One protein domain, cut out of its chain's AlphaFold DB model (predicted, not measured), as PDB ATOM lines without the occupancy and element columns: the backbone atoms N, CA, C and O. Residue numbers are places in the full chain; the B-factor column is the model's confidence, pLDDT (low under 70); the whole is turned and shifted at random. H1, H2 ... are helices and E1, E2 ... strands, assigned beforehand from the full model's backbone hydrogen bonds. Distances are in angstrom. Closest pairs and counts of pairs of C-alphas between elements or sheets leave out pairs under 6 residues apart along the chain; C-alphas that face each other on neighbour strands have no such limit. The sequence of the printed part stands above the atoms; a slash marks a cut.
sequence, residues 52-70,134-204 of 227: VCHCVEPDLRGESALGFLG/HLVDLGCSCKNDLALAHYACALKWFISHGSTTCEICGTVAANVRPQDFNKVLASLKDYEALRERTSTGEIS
ATOM      1  N   VAL A  52     172.569 167.548 132.591       94.06
ATOM      2  CA  VAL A  52     173.317 167.772 131.349       94.06
ATOM      3  C   VAL A  52     172.401 167.714 130.125       94.06
ATOM      4  O   VAL A  52     172.467 168.599 129.277       94.06
ATOM      5  N   CYS A  53     171.561 166.680 130.012       94.62
ATOM      6  CA  CYS A  53     170.684 166.493 128.848       94.62
ATOM      7  C   CYS A  53     169.215 166.857 129.103       94.62
ATOM      8  O   CYS A  53     168.450 166.926 128.149       94.62
ATOM      9  N   HIS A  54     168.833 167.120 130.354       92.94
ATOM     10  CA  HIS A  54     167.462 167.385 130.802       92.94
ATOM     11  C   HIS A  54     166.470 166.254 130.489       92.94
ATOM     12  O   HIS A  54     165.270 166.485 130.384       92.94
ATOM     13  N   CYS A  55     166.964 165.021 130.350       89.69
ATOM     14  CA  CYS A  55     166.136 163.834 130.162       89.69
ATOM     15  C   CYS A  55     165.922 163.109 131.496       89.69
ATOM     16  O   CYS A  55     166.845 163.021 132.309       89.69
ATOM     17  N   VAL A  56     164.714 162.569 131.671       86.69
ATOM     18  CA  VAL A  56     164.390 161.544 132.679       86.69
ATOM     19  C   VAL A  56     164.787 160.143 132.195       86.69
ATOM     20  O   VAL A  56     165.103 159.266 132.991       86.69
ATOM     21  N   GLU A  57     164.789 159.957 130.873       88.25
ATOM     22  CA  GLU A  57     165.123 158.698 130.214       88.25
ATOM     23  C   GLU A  57     166.625 158.405 130.270       88.25
ATOM     24  O   GLU A  57     167.415 159.336 130.066       88.25
ATOM     25  N   PRO A  58     167.026 157.133 130.445       87.31
ATOM     26  CA  PRO A  58     168.427 156.731 130.430       87.31
ATOM     27  C   PRO A  58     169.144 157.099 129.128       87.31
ATOM     28  O   PRO A  58     168.601 157.006 128.026       87.31
ATOM     29  N   ASP A  59     170.428 157.435 129.241       90.88
ATOM     30  CA  ASP A  59     171.312 157.616 128.088       90.88
ATOM     31  C   ASP A  59     171.831 156.260 127.579       90.88
ATOM     32  O   ASP A  59     173.008 155.943 127.742       90.88
ATOM     33  N   LEU A  60     170.970 155.466 126.929       89.69
ATOM     34  CA  LEU A  60     171.315 154.123 126.423       89.69
ATOM     35  C   LEU A  60     172.541 154.127 125.495       89.69
ATOM     36  O   LEU A  60     173.347 153.190 125.482       89.69
ATOM     37  N   ARG A  61     172.703 155.200 124.711       91.19
ATOM     38  CA  ARG A  61     173.871 155.386 123.843       91.19
ATOM     39  C   ARG A  61     175.131 155.593 124.676       91.19
ATOM     40  O   ARG A  61     176.163 154.985 124.387       91.19
ATOM     41  N   GLY A  62     175.055 156.456 125.682       92.38
ATOM     42  CA  GLY A  62     176.126 156.661 126.646       92.38
ATOM     43  C   GLY A  62     176.459 155.388 127.417       92.38
ATOM     44  O   GLY A  62     177.629 155.035 127.512       92.38
ATOM     45  N   GLU A  63     175.458 154.655 127.896       90.75
ATOM     46  CA  GLU A  63     175.632 153.386 128.608       90.75
ATOM     47  C   GLU A  63     176.320 152.333 127.738       90.75
ATOM     48  O   GLU A  63     177.276 151.701 128.184       90.75
ATOM     49  N   SER A  64     175.921 152.215 126.471       90.50
ATOM     50  CA  SER A  64     176.585 151.330 125.507       90.50
ATOM     51  C   SER A  64     178.056 151.713 125.309       90.50
ATOM     52  O   SER A  64     178.935 150.849 125.296       90.50
ATOM     53  N   ALA A  65     178.348 153.013 125.200       93.00
ATOM     54  CA  ALA A  65     179.716 153.507 125.065       93.00
ATOM     55  C   ALA A  65     180.556 153.237 126.325       93.00
ATOM     56  O   ALA A  65     181.712 152.827 126.221       93.00
ATOM     57  N   LEU A  66     179.983 153.419 127.515       93.81
ATOM     58  CA  LEU A  66     180.647 153.072 128.769       93.81
ATOM     59  C   LEU A  66     180.897 151.564 128.875       93.81
ATOM     60  O   LEU A  66     181.994 151.160 129.262       93.81
ATOM     61  N   GLY A  67     179.930 150.742 128.463       91.25
ATOM     62  CA  GLY A  67     180.061 149.288 128.395       91.25
ATOM     63  C   GLY A  67     181.225 148.849 127.508       91.25
ATOM     64  O   GLY A  67     182.042 148.033 127.935       91.25
ATOM     65  N   PHE A  68     181.377 149.457 126.327       93.81
ATOM     66  CA  PHE A  68     182.514 149.206 125.432       93.81
ATOM     67  C   PHE A  68     183.871 149.523 126.085       93.81
ATOM     68  O   PHE A  68     184.859 148.834 125.843       93.81
ATOM     69  N   LEU A  69     183.919 150.526 126.966       94.81
ATOM     70  CA  LEU A  69     185.119 150.900 127.725       94.81
ATOM     71  C   LEU A  69     185.293 150.115 129.039       94.81
ATOM     72  O   LEU A  69     186.215 150.391 129.818       94.81
ATOM     73  N   GLY A  70     184.405 149.157 129.328       93.81
ATOM     74  CA  GLY A  70     184.391 148.425 130.593       93.81
ATOM     75  C   GLY A  70     184.199 149.351 131.799       93.81
ATOM     76  O   GLY A  70     184.858 149.182 132.832       93.81
ATOM     77  N   HIS A 134     168.719 155.896 136.919       76.44
ATOM     78  CA  HIS A 134     169.651 156.193 135.822       76.44
ATOM     79  C   HIS A 134     170.544 157.409 136.111       76.44
ATOM     80  O   HIS A 134     171.581 157.603 135.470       76.44
ATOM     81  N   LEU A 135     170.148 158.234 137.080       90.19
ATOM     82  CA  LEU A 135     170.896 159.409 137.494       90.19
ATOM     83  C   LEU A 135     171.802 159.070 138.667       90.19
ATOM     84  O   LEU A 135     171.412 158.418 139.627       90.19
ATOM     85  N   VAL A 136     173.026 159.562 138.584       92.00
ATOM     86  CA  VAL A 136     174.025 159.459 139.633       92.00
ATOM     87  C   VAL A 136     174.135 160.822 140.298       92.00
ATOM     88  O   VAL A 136     174.292 161.837 139.613       92.00
ATOM     89  N   ASP A 137     174.101 160.839 141.630       93.56
ATOM     90  CA  ASP A 137     174.587 161.985 142.395       93.56
ATOM     91  C   ASP A 137     176.088 162.123 142.152       93.56
ATOM     92  O   ASP A 137     176.853 161.208 142.442       93.56
ATOM     93  N   LEU A 138     176.523 163.261 141.620       94.69
ATOM     94  CA  LEU A 138     177.925 163.548 141.341       94.69
ATOM     95  C   LEU A 138     178.786 163.575 142.616       94.69
ATOM     96  O   LEU A 138     180.011 163.457 142.524       94.69
ATOM     97  N   GLY A 139     178.185 163.713 143.800       94.19
ATOM     98  CA  GLY A 139     178.899 163.781 145.074       94.19
ATOM     99  C   GLY A 139     179.672 165.091 145.228       94.19
ATOM    100  O   GLY A 139     180.797 165.097 145.725       94.19
ATOM    101  N   CYS A 140     179.101 166.190 144.731       95.88
ATOM    102  CA  CYS A 140     179.622 167.552 144.876       95.88
ATOM    103  C   CYS A 140     178.688 168.391 145.770       95.88
ATOM    104  O   CYS A 140     177.624 167.931 146.164       95.88
ATOM    105  N   SER A 141     179.058 169.634 146.095       95.94
ATOM    106  CA  SER A 141     178.252 170.502 146.981       95.94
ATOM    107  C   SER A 141     177.051 171.184 146.302       95.94
ATOM    108  O   SER A 141     176.423 172.066 146.893       95.94
ATOM    109  N   CYS A 142     176.732 170.816 145.058       95.00
ATOM    110  CA  CYS A 142     175.516 171.264 144.384       95.00
ATOM    111  C   CYS A 142     174.268 170.693 145.076       95.00
ATOM    112  O   CYS A 142     174.309 169.623 145.673       95.00
ATOM    113  N   LYS A 143     173.147 171.416 145.005       89.75
ATOM    114  CA  LYS A 143     171.884 171.012 145.640       89.75
ATOM    115  C   LYS A 143     170.894 170.470 144.612       89.75
ATOM    116  O   LYS A 143     170.850 170.977 143.491       89.75
ATOM    117  N   ASN A 144     170.051 169.529 145.044       86.62
ATOM    118  CA  ASN A 144     168.932 168.988 144.265       86.62
ATOM    119  C   ASN A 144     169.403 168.440 142.902       86.62
ATOM    120  O   ASN A 144     170.475 167.844 142.810       86.62
ATOM    121  N   ASP A 145     168.638 168.685 141.839       86.00
ATOM    122  CA  ASP A 145     168.887 168.155 140.493       86.00
ATOM    123  C   ASP A 145     170.183 168.676 139.867       86.00
ATOM    124  O   ASP A 145     170.685 168.115 138.901       86.00
ATOM    125  N   LEU A 146     170.784 169.727 140.435       90.94
ATOM    126  CA  LEU A 146     172.076 170.235 139.980       90.94
ATOM    127  C   LEU A 146     173.220 169.247 140.245       90.94
ATOM    128  O   LEU A 146     174.262 169.332 139.593       90.94
ATOM    129  N   ALA A 147     173.035 168.337 141.204       93.56
ATOM    130  CA  ALA A 147     173.973 167.267 141.512       93.56
ATOM    131  C   ALA A 147     173.649 165.951 140.783       93.56
ATOM    132  O   ALA A 147     174.403 165.003 140.950       93.56
ATOM    133  N   LEU A 148     172.582 165.873 139.976       93.81
ATOM    134  CA  LEU A 148     172.120 164.627 139.355       93.81
ATOM    135  C   LEU A 148     172.381 164.613 137.844       93.81
ATOM    136  O   LEU A 148     172.015 165.535 137.115       93.81
ATOM    137  N   ALA A 149     173.006 163.548 137.343       95.12
ATOM    138  CA  ALA A 149     173.215 163.355 135.907       95.12
ATOM    139  C   ALA A 149     173.375 161.877 135.542       95.12
ATOM    140  O   ALA A 149     173.849 161.083 136.351       95.12
ATOM    141  N   HIS A 150     173.075 161.511 134.291       95.00
ATOM    142  CA  HIS A 150     173.529 160.224 133.758       95.00
ATOM    143  C   HIS A 150     175.050 160.143 133.864       95.00
ATOM    144  O   HIS A 150     175.747 161.111 133.542       95.00
ATOM    145  N   TYR A 151     175.585 158.985 134.246       95.81
ATOM    146  CA  TYR A 151     177.028 158.854 134.443       95.81
ATOM    147  C   TYR A 151     177.832 159.147 133.163       95.81
ATOM    148  O   TYR A 151     178.847 159.843 133.204       95.81
ATOM    149  N   ALA A 152     177.333 158.708 132.000       95.88
ATOM    150  CA  ALA A 152     177.930 159.028 130.703       95.88
ATOM    151  C   ALA A 152     177.898 160.539 130.401       95.88
ATOM    152  O   ALA A 152     178.893 161.113 129.949       95.88
ATOM    153  N   CYS A 153     176.781 161.202 130.712       96.56
ATOM    154  CA  CYS A 153     176.646 162.650 130.580       96.56
ATOM    155  C   CYS A 153     177.622 163.403 131.497       96.56
ATOM    156  O   CYS A 153     178.270 164.352 131.052       96.56
ATOM    157  N   ALA A 154     177.766 162.959 132.747       96.56
ATOM    158  CA  ALA A 154     178.707 163.518 133.708       96.56
ATOM    159  C   ALA A 154     180.153 163.393 133.214       96.56
ATOM    160  O   ALA A 154     180.878 164.385 133.161       96.56
ATOM    161  N   LEU A 155     180.570 162.200 132.779       97.12
ATOM    162  CA  LEU A 155     181.915 161.987 132.239       97.12
ATOM    163  C   LEU A 155     182.183 162.895 131.035       97.12
ATOM    164  O   LEU A 155     183.196 163.592 131.019       97.12
ATOM    165  N   LYS A 156     181.259 162.965 130.070       96.81
ATOM    166  CA  LYS A 156     181.382 163.860 128.908       96.81
ATOM    167  C   LYS A 156     181.558 165.324 129.318       96.81
ATOM    168  O   LYS A 156     182.369 166.035 128.718       96.81
ATOM    169  N   TRP A 157     180.798 165.770 130.314       96.44
ATOM    170  CA  TRP A 157     180.916 167.111 130.872       96.44
ATOM    171  C   TRP A 157     182.315 167.343 131.442       96.44
ATOM    172  O   TRP A 157     183.051 168.187 130.938       96.44
ATOM    173  N   PHE A 158     182.735 166.533 132.415       97.69
ATOM    174  CA  PHE A 158     184.030 166.699 133.075       97.69
ATOM    175  C   PHE A 158     185.208 166.613 132.100       97.69
ATOM    176  O   PHE A 158     186.151 167.392 132.221       97.69
ATOM    177  N   ILE A 159     185.149 165.734 131.096       97.38
ATOM    178  CA  ILE A 159     186.175 165.633 130.042       97.38
ATOM    179  C   ILE A 159     186.287 166.937 129.256       97.38
ATOM    180  O   ILE A 159     187.397 167.398 129.006       97.38
ATOM    181  N   SER A 160     185.153 167.556 128.918       95.62
ATOM    182  CA  SER A 160     185.128 168.833 128.192       95.62
ATOM    183  C   SER A 160     185.743 169.971 129.016       95.62
ATOM    184  O   SER A 160     186.331 170.888 128.451       95.62
ATOM    185  N   HIS A 161     185.659 169.884 130.347       94.00
ATOM    186  CA  HIS A 161     186.277 170.829 131.283       94.00
ATOM    187  C   HIS A 161     187.700 170.436 131.722       94.00
ATOM    188  O   HIS A 161     188.382 171.229 132.370       94.00
ATOM    189  N   GLY A 162     188.164 169.226 131.398       95.56
ATOM    190  CA  GLY A 162     189.493 168.727 131.763       95.56
ATOM    191  C   GLY A 162     189.708 168.472 133.262       95.56
ATOM    192  O   GLY A 162     190.849 168.346 133.700       95.56
ATOM    193  N   SER A 163     188.645 168.405 134.066       95.94
ATOM    194  CA  SER A 163     188.722 168.237 135.523       95.94
ATOM    195  C   SER A 163     187.494 167.504 136.041       95.94
ATOM    196  O   SER A 163     186.422 167.659 135.476       95.94
ATOM    197  N   THR A 164     187.619 166.753 137.140       96.62
ATOM    198  CA  THR A 164     186.481 166.180 137.892       96.62
ATOM    199  C   THR A 164     185.972 167.113 139.001       96.62
ATOM    200  O   THR A 164     185.155 166.727 139.839       96.62
ATOM    201  N   THR A 165     186.461 168.353 139.038       97.12
ATOM    202  CA  THR A 165     185.958 169.396 139.938       97.12
ATOM    203  C   THR A 165     184.707 170.022 139.342       97.12
ATOM    204  O   THR A 165     184.713 170.445 138.189       97.12
ATOM    205  N   CYS A 166     183.628 170.084 140.120       96.19
ATOM    206  CA  CYS A 166     182.406 170.754 139.701       96.19
ATOM    207  C   CYS A 166     182.674 172.252 139.524       96.19
ATOM    208  O   CYS A 166     183.075 172.923 140.472       96.19
ATOM    209  N   GLU A 167     182.410 172.795 138.337       95.44
ATOM    210  CA  GLU A 167     182.617 174.225 138.072       95.44
ATOM    211  C   GLU A 167     181.606 175.137 138.779       95.44
ATOM    212  O   GLU A 167     181.847 176.328 138.934       95.44
ATOM    213  N   ILE A 168     180.485 174.574 139.236       94.25
ATOM    214  CA  ILE A 168     179.403 175.349 139.841       94.25
ATOM    215  C   ILE A 168     179.675 175.594 141.326       94.25
ATOM    216  O   ILE A 168     179.539 176.715 141.809       94.25
ATOM    217  N   CYS A 169     180.059 174.547 142.062       96.19
ATOM    218  CA  CYS A 169     180.315 174.634 143.503       96.19
ATOM    219  C   CYS A 169     181.804 174.568 143.879       96.19
ATOM    220  O   CYS A 169     182.141 174.754 145.045       96.19
ATOM    221  N   GLY A 170     182.700 174.297 142.925       96.19
ATOM    222  CA  GLY A 170     184.149 174.254 143.140       96.19
ATOM    223  C   GLY A 170     184.663 173.017 143.883       96.19
ATOM    224  O   GLY A 170     185.858 172.930 144.155       96.19
ATOM    225  N   THR A 171     183.802 172.053 144.224       97.56
ATOM    226  CA  THR A 171     184.206 170.822 144.922       97.56
ATOM    227  C   THR A 171     184.390 169.657 143.956       97.56
ATOM    228  O   THR A 171     183.688 169.558 142.950       97.56
ATOM    229  N   VAL A 172     185.292 168.730 144.286       96.56
ATOM    230  CA  VAL A 172     185.475 167.482 143.529       96.56
ATOM    231  C   VAL A 172     184.190 166.654 143.560       96.56
ATOM    232  O   VAL A 172     183.601 166.479 144.624       96.56
ATOM    233  N   ALA A 173     183.760 166.156 142.401       96.88
ATOM    234  CA  ALA A 173     182.637 165.233 142.282       96.88
ATOM    235  C   ALA A 173     183.069 163.831 142.742       96.88
ATOM    236  O   ALA A 173     183.729 163.103 141.997       96.88
ATOM    237  N   ALA A 174     182.739 163.463 143.983       95.19
ATOM    238  CA  ALA A 174     183.231 162.239 144.619       95.19
ATOM    239  C   ALA A 174     182.815 160.946 143.894       95.19
ATOM    240  O   ALA A 174     183.557 159.963 143.912       95.19
ATOM    241  N   ASN A 175     181.662 160.958 143.226       94.94
ATOM    242  CA  ASN A 175     181.119 159.777 142.556       94.94
ATOM    243  C   ASN A 175     181.549 159.675 141.085       94.94
ATOM    244  O   ASN A 175     181.209 158.705 140.411       94.94
ATOM    245  N   VAL A 176     182.347 160.625 140.583       95.25
ATOM    246  CA  VAL A 176     182.986 160.527 139.267       95.25
ATOM    247  C   VAL A 176     184.396 159.994 139.439       95.25
ATOM    248  O   VAL A 176     185.312 160.702 139.860       95.25
ATOM    249  N   ARG A 177     184.582 158.713 139.108       95.25
ATOM    250  CA  ARG A 177     185.859 158.034 139.335       95.25
ATOM    251  C   ARG A 177     186.929 158.608 138.396       95.25
ATOM    252  O   ARG A 177     186.765 158.520 137.177       95.25
ATOM    253  N   PRO A 178     188.080 159.091 138.909       95.50
ATOM    254  CA  PRO A 178     189.176 159.563 138.058       95.50
ATOM    255  C   PRO A 178     189.695 158.493 137.089       95.50
ATOM    256  O   PRO A 178     190.180 158.812 136.009       95.50
ATOM    257  N   GLN A 179     189.582 157.211 137.447       96.69
ATOM    258  CA  GLN A 179     189.936 156.101 136.558       96.69
ATOM    259  C   GLN A 179     189.056 156.065 135.305       96.69
ATOM    260  O   GLN A 179     189.581 155.901 134.209       96.69
ATOM    261  N   ASP A 180     187.747 156.270 135.448       97.06
ATOM    262  CA  ASP A 180     186.827 156.288 134.308       97.06
ATOM    263  C   ASP A 180     187.057 157.522 133.445       97.06
ATOM    264  O   ASP A 180     187.143 157.406 132.227       97.06
ATOM    265  N   PHE A 181     187.250 158.687 134.073       97.31
ATOM    266  CA  PHE A 181     187.644 159.912 133.374       97.31
ATOM    267  C   PHE A 181     188.883 159.681 132.497       97.31
ATOM    268  O   PHE A 181     188.879 159.997 131.308       97.31
ATOM    269  N   ASN A 182     189.929 159.072 133.068       97.44
ATOM    270  CA  ASN A 182     191.167 158.784 132.350       97.44
ATOM    271  C   ASN A 182     190.978 157.742 131.244       97.44
ATOM    272  O   ASN A 182     191.568 157.904 130.179       97.44
ATOM    273  N   LYS A 183     190.156 156.704 131.459       97.56
ATOM    274  CA  LYS A 183     189.821 155.720 130.418       97.56
ATOM    275  C   LYS A 183     189.183 156.396 129.212       97.56
ATOM    276  O   LYS A 183     189.673 156.229 128.103       97.56
ATOM    277  N   VAL A 184     188.141 157.200 129.427       97.44
ATOM    278  CA  VAL A 184     187.464 157.888 128.319       97.44
ATOM    279  C   VAL A 184     188.418 158.871 127.634       97.44
ATOM    280  O   VAL A 184     188.470 158.909 126.408       97.44
ATOM    281  N   LEU A 185     189.221 159.621 128.396       97.19
ATOM    282  CA  LEU A 185     190.209 160.538 127.825       97.19
ATOM    283  C   LEU A 185     191.270 159.809 126.986       97.19
ATOM    284  O   LEU A 185     191.642 160.299 125.921       97.19
ATOM    285  N   ALA A 186     191.757 158.652 127.441       97.44
ATOM    286  CA  ALA A 186     192.692 157.826 126.682       97.44
ATOM    287  C   ALA A 186     192.048 157.306 125.390       97.44
ATOM    288  O   ALA A 186     192.604 157.503 124.316       97.44
ATOM    289  N   SER A 187     190.832 156.760 125.469       97.06
ATOM    290  CA  SER A 187     190.106 156.272 124.291       97.06
ATOM    291  C   SER A 187     189.813 157.369 123.269       97.06
ATOM    292  O   SER A 187     189.852 157.109 122.069       97.06
ATOM    293  N   LEU A 188     189.550 158.602 123.714       96.12
ATOM    294  CA  LEU A 188     189.412 159.744 122.809       96.12
ATOM    295  C   LEU A 188     190.728 160.050 122.090       96.12
ATOM    296  O   LEU A 188     190.710 160.220 120.877       96.12
ATOM    297  N   LYS A 189     191.864 160.051 122.794       96.31
ATOM    298  CA  LYS A 189     193.185 160.250 122.171       96.31
ATOM    299  C   LYS A 189     193.514 159.151 121.164       96.31
ATOM    300  O   LYS A 189     193.979 159.450 120.069       96.31
ATOM    301  N   ASP A 190     193.229 157.899 121.507       95.12
ATOM    302  CA  ASP A 190     193.432 156.764 120.603       95.12
ATOM    303  C   ASP A 190     192.551 156.893 119.353       95.12
ATOM    304  O   ASP A 190     193.003 156.639 118.235       95.12
ATOM    305  N   TYR A 191     191.303 157.346 119.521       93.44
ATOM    306  CA  TYR A 191     190.397 157.623 118.409       93.44
ATOM    307  C   TYR A 191     190.893 158.772 117.520       93.44
ATOM    308  O   TYR A 191     190.811 158.677 116.295       93.44
ATOM    309  N   GLU A 192     191.427 159.845 118.104       94.38
ATOM    310  CA  GLU A 192     192.026 160.951 117.353       94.38
ATOM    311  C   GLU A 192     193.253 160.492 116.560       94.38
ATOM    312  O   GLU A 192     193.313 160.741 115.357       94.38
ATOM    313  N   ALA A 193     194.154 159.731 117.183       92.62
ATOM    314  CA  ALA A 193     195.322 159.161 116.514       92.62
ATOM    315  C   ALA A 193     194.926 158.198 115.382       92.62
ATOM    316  O   ALA A 193     195.519 158.207 114.302       92.62
ATOM    317  N   LEU A 194     193.898 157.370 115.595       89.19
ATOM    318  CA  LEU A 194     193.352 156.507 114.548       89.19
ATOM    319  C   LEU A 194     192.792 157.334 113.385       89.19
ATOM    320  O   LEU A 194     193.099 157.050 112.229       89.19
ATOM    321  N   ARG A 195     192.005 158.371 113.685       90.69
ATOM    322  CA  ARG A 195     191.426 159.268 112.681       90.69
ATOM    323  C   ARG A 195     192.511 159.967 111.860       90.69
ATOM    324  O   ARG A 195     192.371 160.045 110.642       90.69
ATOM    325  N   GLU A 196     193.579 160.432 112.504       90.62
ATOM    326  CA  GLU A 196     194.722 161.086 111.855       90.62
ATOM    327  C   GLU A 196     195.494 160.139 110.927       90.62
ATOM    328  O   GLU A 196     195.837 160.522 109.804       90.62
ATOM    329  N   ARG A 197     195.713 158.880 111.331       87.44
ATOM    330  CA  ARG A 197     196.320 157.869 110.444       87.44
ATOM    331  C   ARG A 197     195.455 157.601 109.217       87.44
ATOM    332  O   ARG A 197     195.974 157.577 108.101       87.44
ATOM    333  N   THR A 198     194.141 157.470 109.404       85.06
ATOM    334  CA  THR A 198     193.194 157.289 108.294       85.06
ATOM    335  C   THR A 198     193.187 158.489 107.354       85.06
ATOM    336  O   THR A 198     193.204 158.302 106.140       85.06
ATOM    337  N   SER A 199     193.222 159.718 107.879       84.94
ATOM    338  CA  SER A 199     193.243 160.928 107.045       84.94
ATOM    339  C   SER A 199     194.563 161.136 106.302       84.94
ATOM    340  O   SER A 199     194.564 161.714 105.220       84.94
ATOM    341  N   THR A 200     195.677 160.665 106.865       81.88
ATOM    342  CA  THR A 200     197.019 160.794 106.265       81.88
ATOM    343  C   THR A 200     197.289 159.698 105.225       81.88
ATOM    344  O   THR A 200     198.279 159.756 104.502       81.88
ATOM    345  N   GLY A 201     196.405 158.697 105.115       70.25
ATOM    346  CA  GLY A 201     196.627 157.523 104.265       70.25
ATOM    347  C   GLY A 201     197.692 156.571 104.819       70.25
ATOM    348  O   GLY A 201     198.135 155.667 104.120       70.25
ATOM    349  N   GLU A 202     198.077 156.748 106.087       58.69
ATOM    350  CA  GLU A 202     199.028 155.906 106.825       58.69
ATOM    351  C   GLU A 202     198.305 154.763 107.568       58.69
ATOM    352  O   GLU A 202     198.780 154.209 108.563       58.69
ATOM    353  N   ILE A 203     197.119 154.378 107.083       55.59
ATOM    354  CA  ILE A 203     196.586 153.036 107.321       55.59
ATOM    355  C   ILE A 203     197.404 152.123 106.415       55.59
ATOM    356  O   ILE A 203     197.028 151.773 105.298       55.59
ATOM    357  N   SER A 204     198.608 151.826 106.882       50.62
ATOM    358  CA  SER A 204     199.502 150.900 106.230       50.62
ATOM    359  C   SER A 204     198.805 149.544 106.177       50.62
ATOM    360  O   SER A 204     198.729 148.846 107.185       50.62
TER     361      SER A 204
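What this domain is: This is residues 52 to 70 and 134 to 204 of the 227 residues of the protein "Hypothetical protein" of Miscanthus lutarioriparius (UniProt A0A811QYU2). A small loose head with a long helical handle: a two-stranded ribbon, E1 and E2, runs on into the short helix H3 in the middle of the head, and the long helix H4 begins beside H3 and runs away from it, its far end sticking out free at residues 196 to 200. H1 packs crosswise on H3, H2 sits at the ribbon's far end, and a long loop, residues 162 to 177, joins H3 to H4. The printed part has 90 residues with four named helices and two named strands, in the order H1, E1, H2, E2, H3, H4; the sheet, in the order E1, E2, is antiparallel, and the class is mostly helix. The whole is loose and elongated, with a radius of gyration of the C-alphas of 15.2 A and spans of 52 by 27 by 21 A.

Where its parts are: In the sheet, E1 is residues 135 to 137, 6.7 A from first to last C-alpha, and E2 is residues 148 to 150, 7.3 A. H2, residues 144 to 147, measures 6.0 A, and H3, residues 151 to 161, measures 15.5 A. H1, residues 60 to 68, measures 12.3 A and begins at C-alpha 60, (171.315, 154.123, 126.423). H4, residues 178 to 200, measures 32.8 A, from C-alpha 178 at (189.176, 159.563, 138.058) to C-alpha 200 at (197.019, 160.794, 106.265).

How they stand to each other: E1 and E2 are antiparallel neighbours at 134 degrees between their directions. N 136 and O 149, 2.8 A apart, and N 149 and O 136, 3.1 A apart, are within hydrogen-bond range. The closest C-alphas of E1 and H2 are those of Asp 137 and Ala 147, 5.4 A apart. The closest of E1 and H3 are those of Val 136 and Tyr 151, 6.0 A apart. H1 and H3 touch, about perpendicular at 79 degrees; their closest C-alphas, of Gly 62 and Ala 152, are 5.0 A apart. H4 touches H3 with residues 180 to 185 alone; the closest C-alphas, of Leu 155 and Phe 181, are 6.2 A apart. H3 and H4 run the same way at a steep tilt of 69 degrees, only just short of about perpendicular. H1 and H4 are only just apart, their closest C-alphas 8.4 A from each other. In H1, H3 and H4 every O i to N i+4 pair is within hydrogen-bond range; H2 is too short for such a pair, and its one O i to N i+3 pair is within range.

The domain as a whole: The two C-alphas farthest apart, of Lys 143 and Ser 204, are 52.2 A from each other. Residues 71 to 133 are not printed, and C-alphas 70 and 134 are 17.5 A apart across this cut. The link from H3 to H4 is long, with 16 residues. The mean pLDDT of the printed part is 92.0, and residues 202 to 204 are under 70.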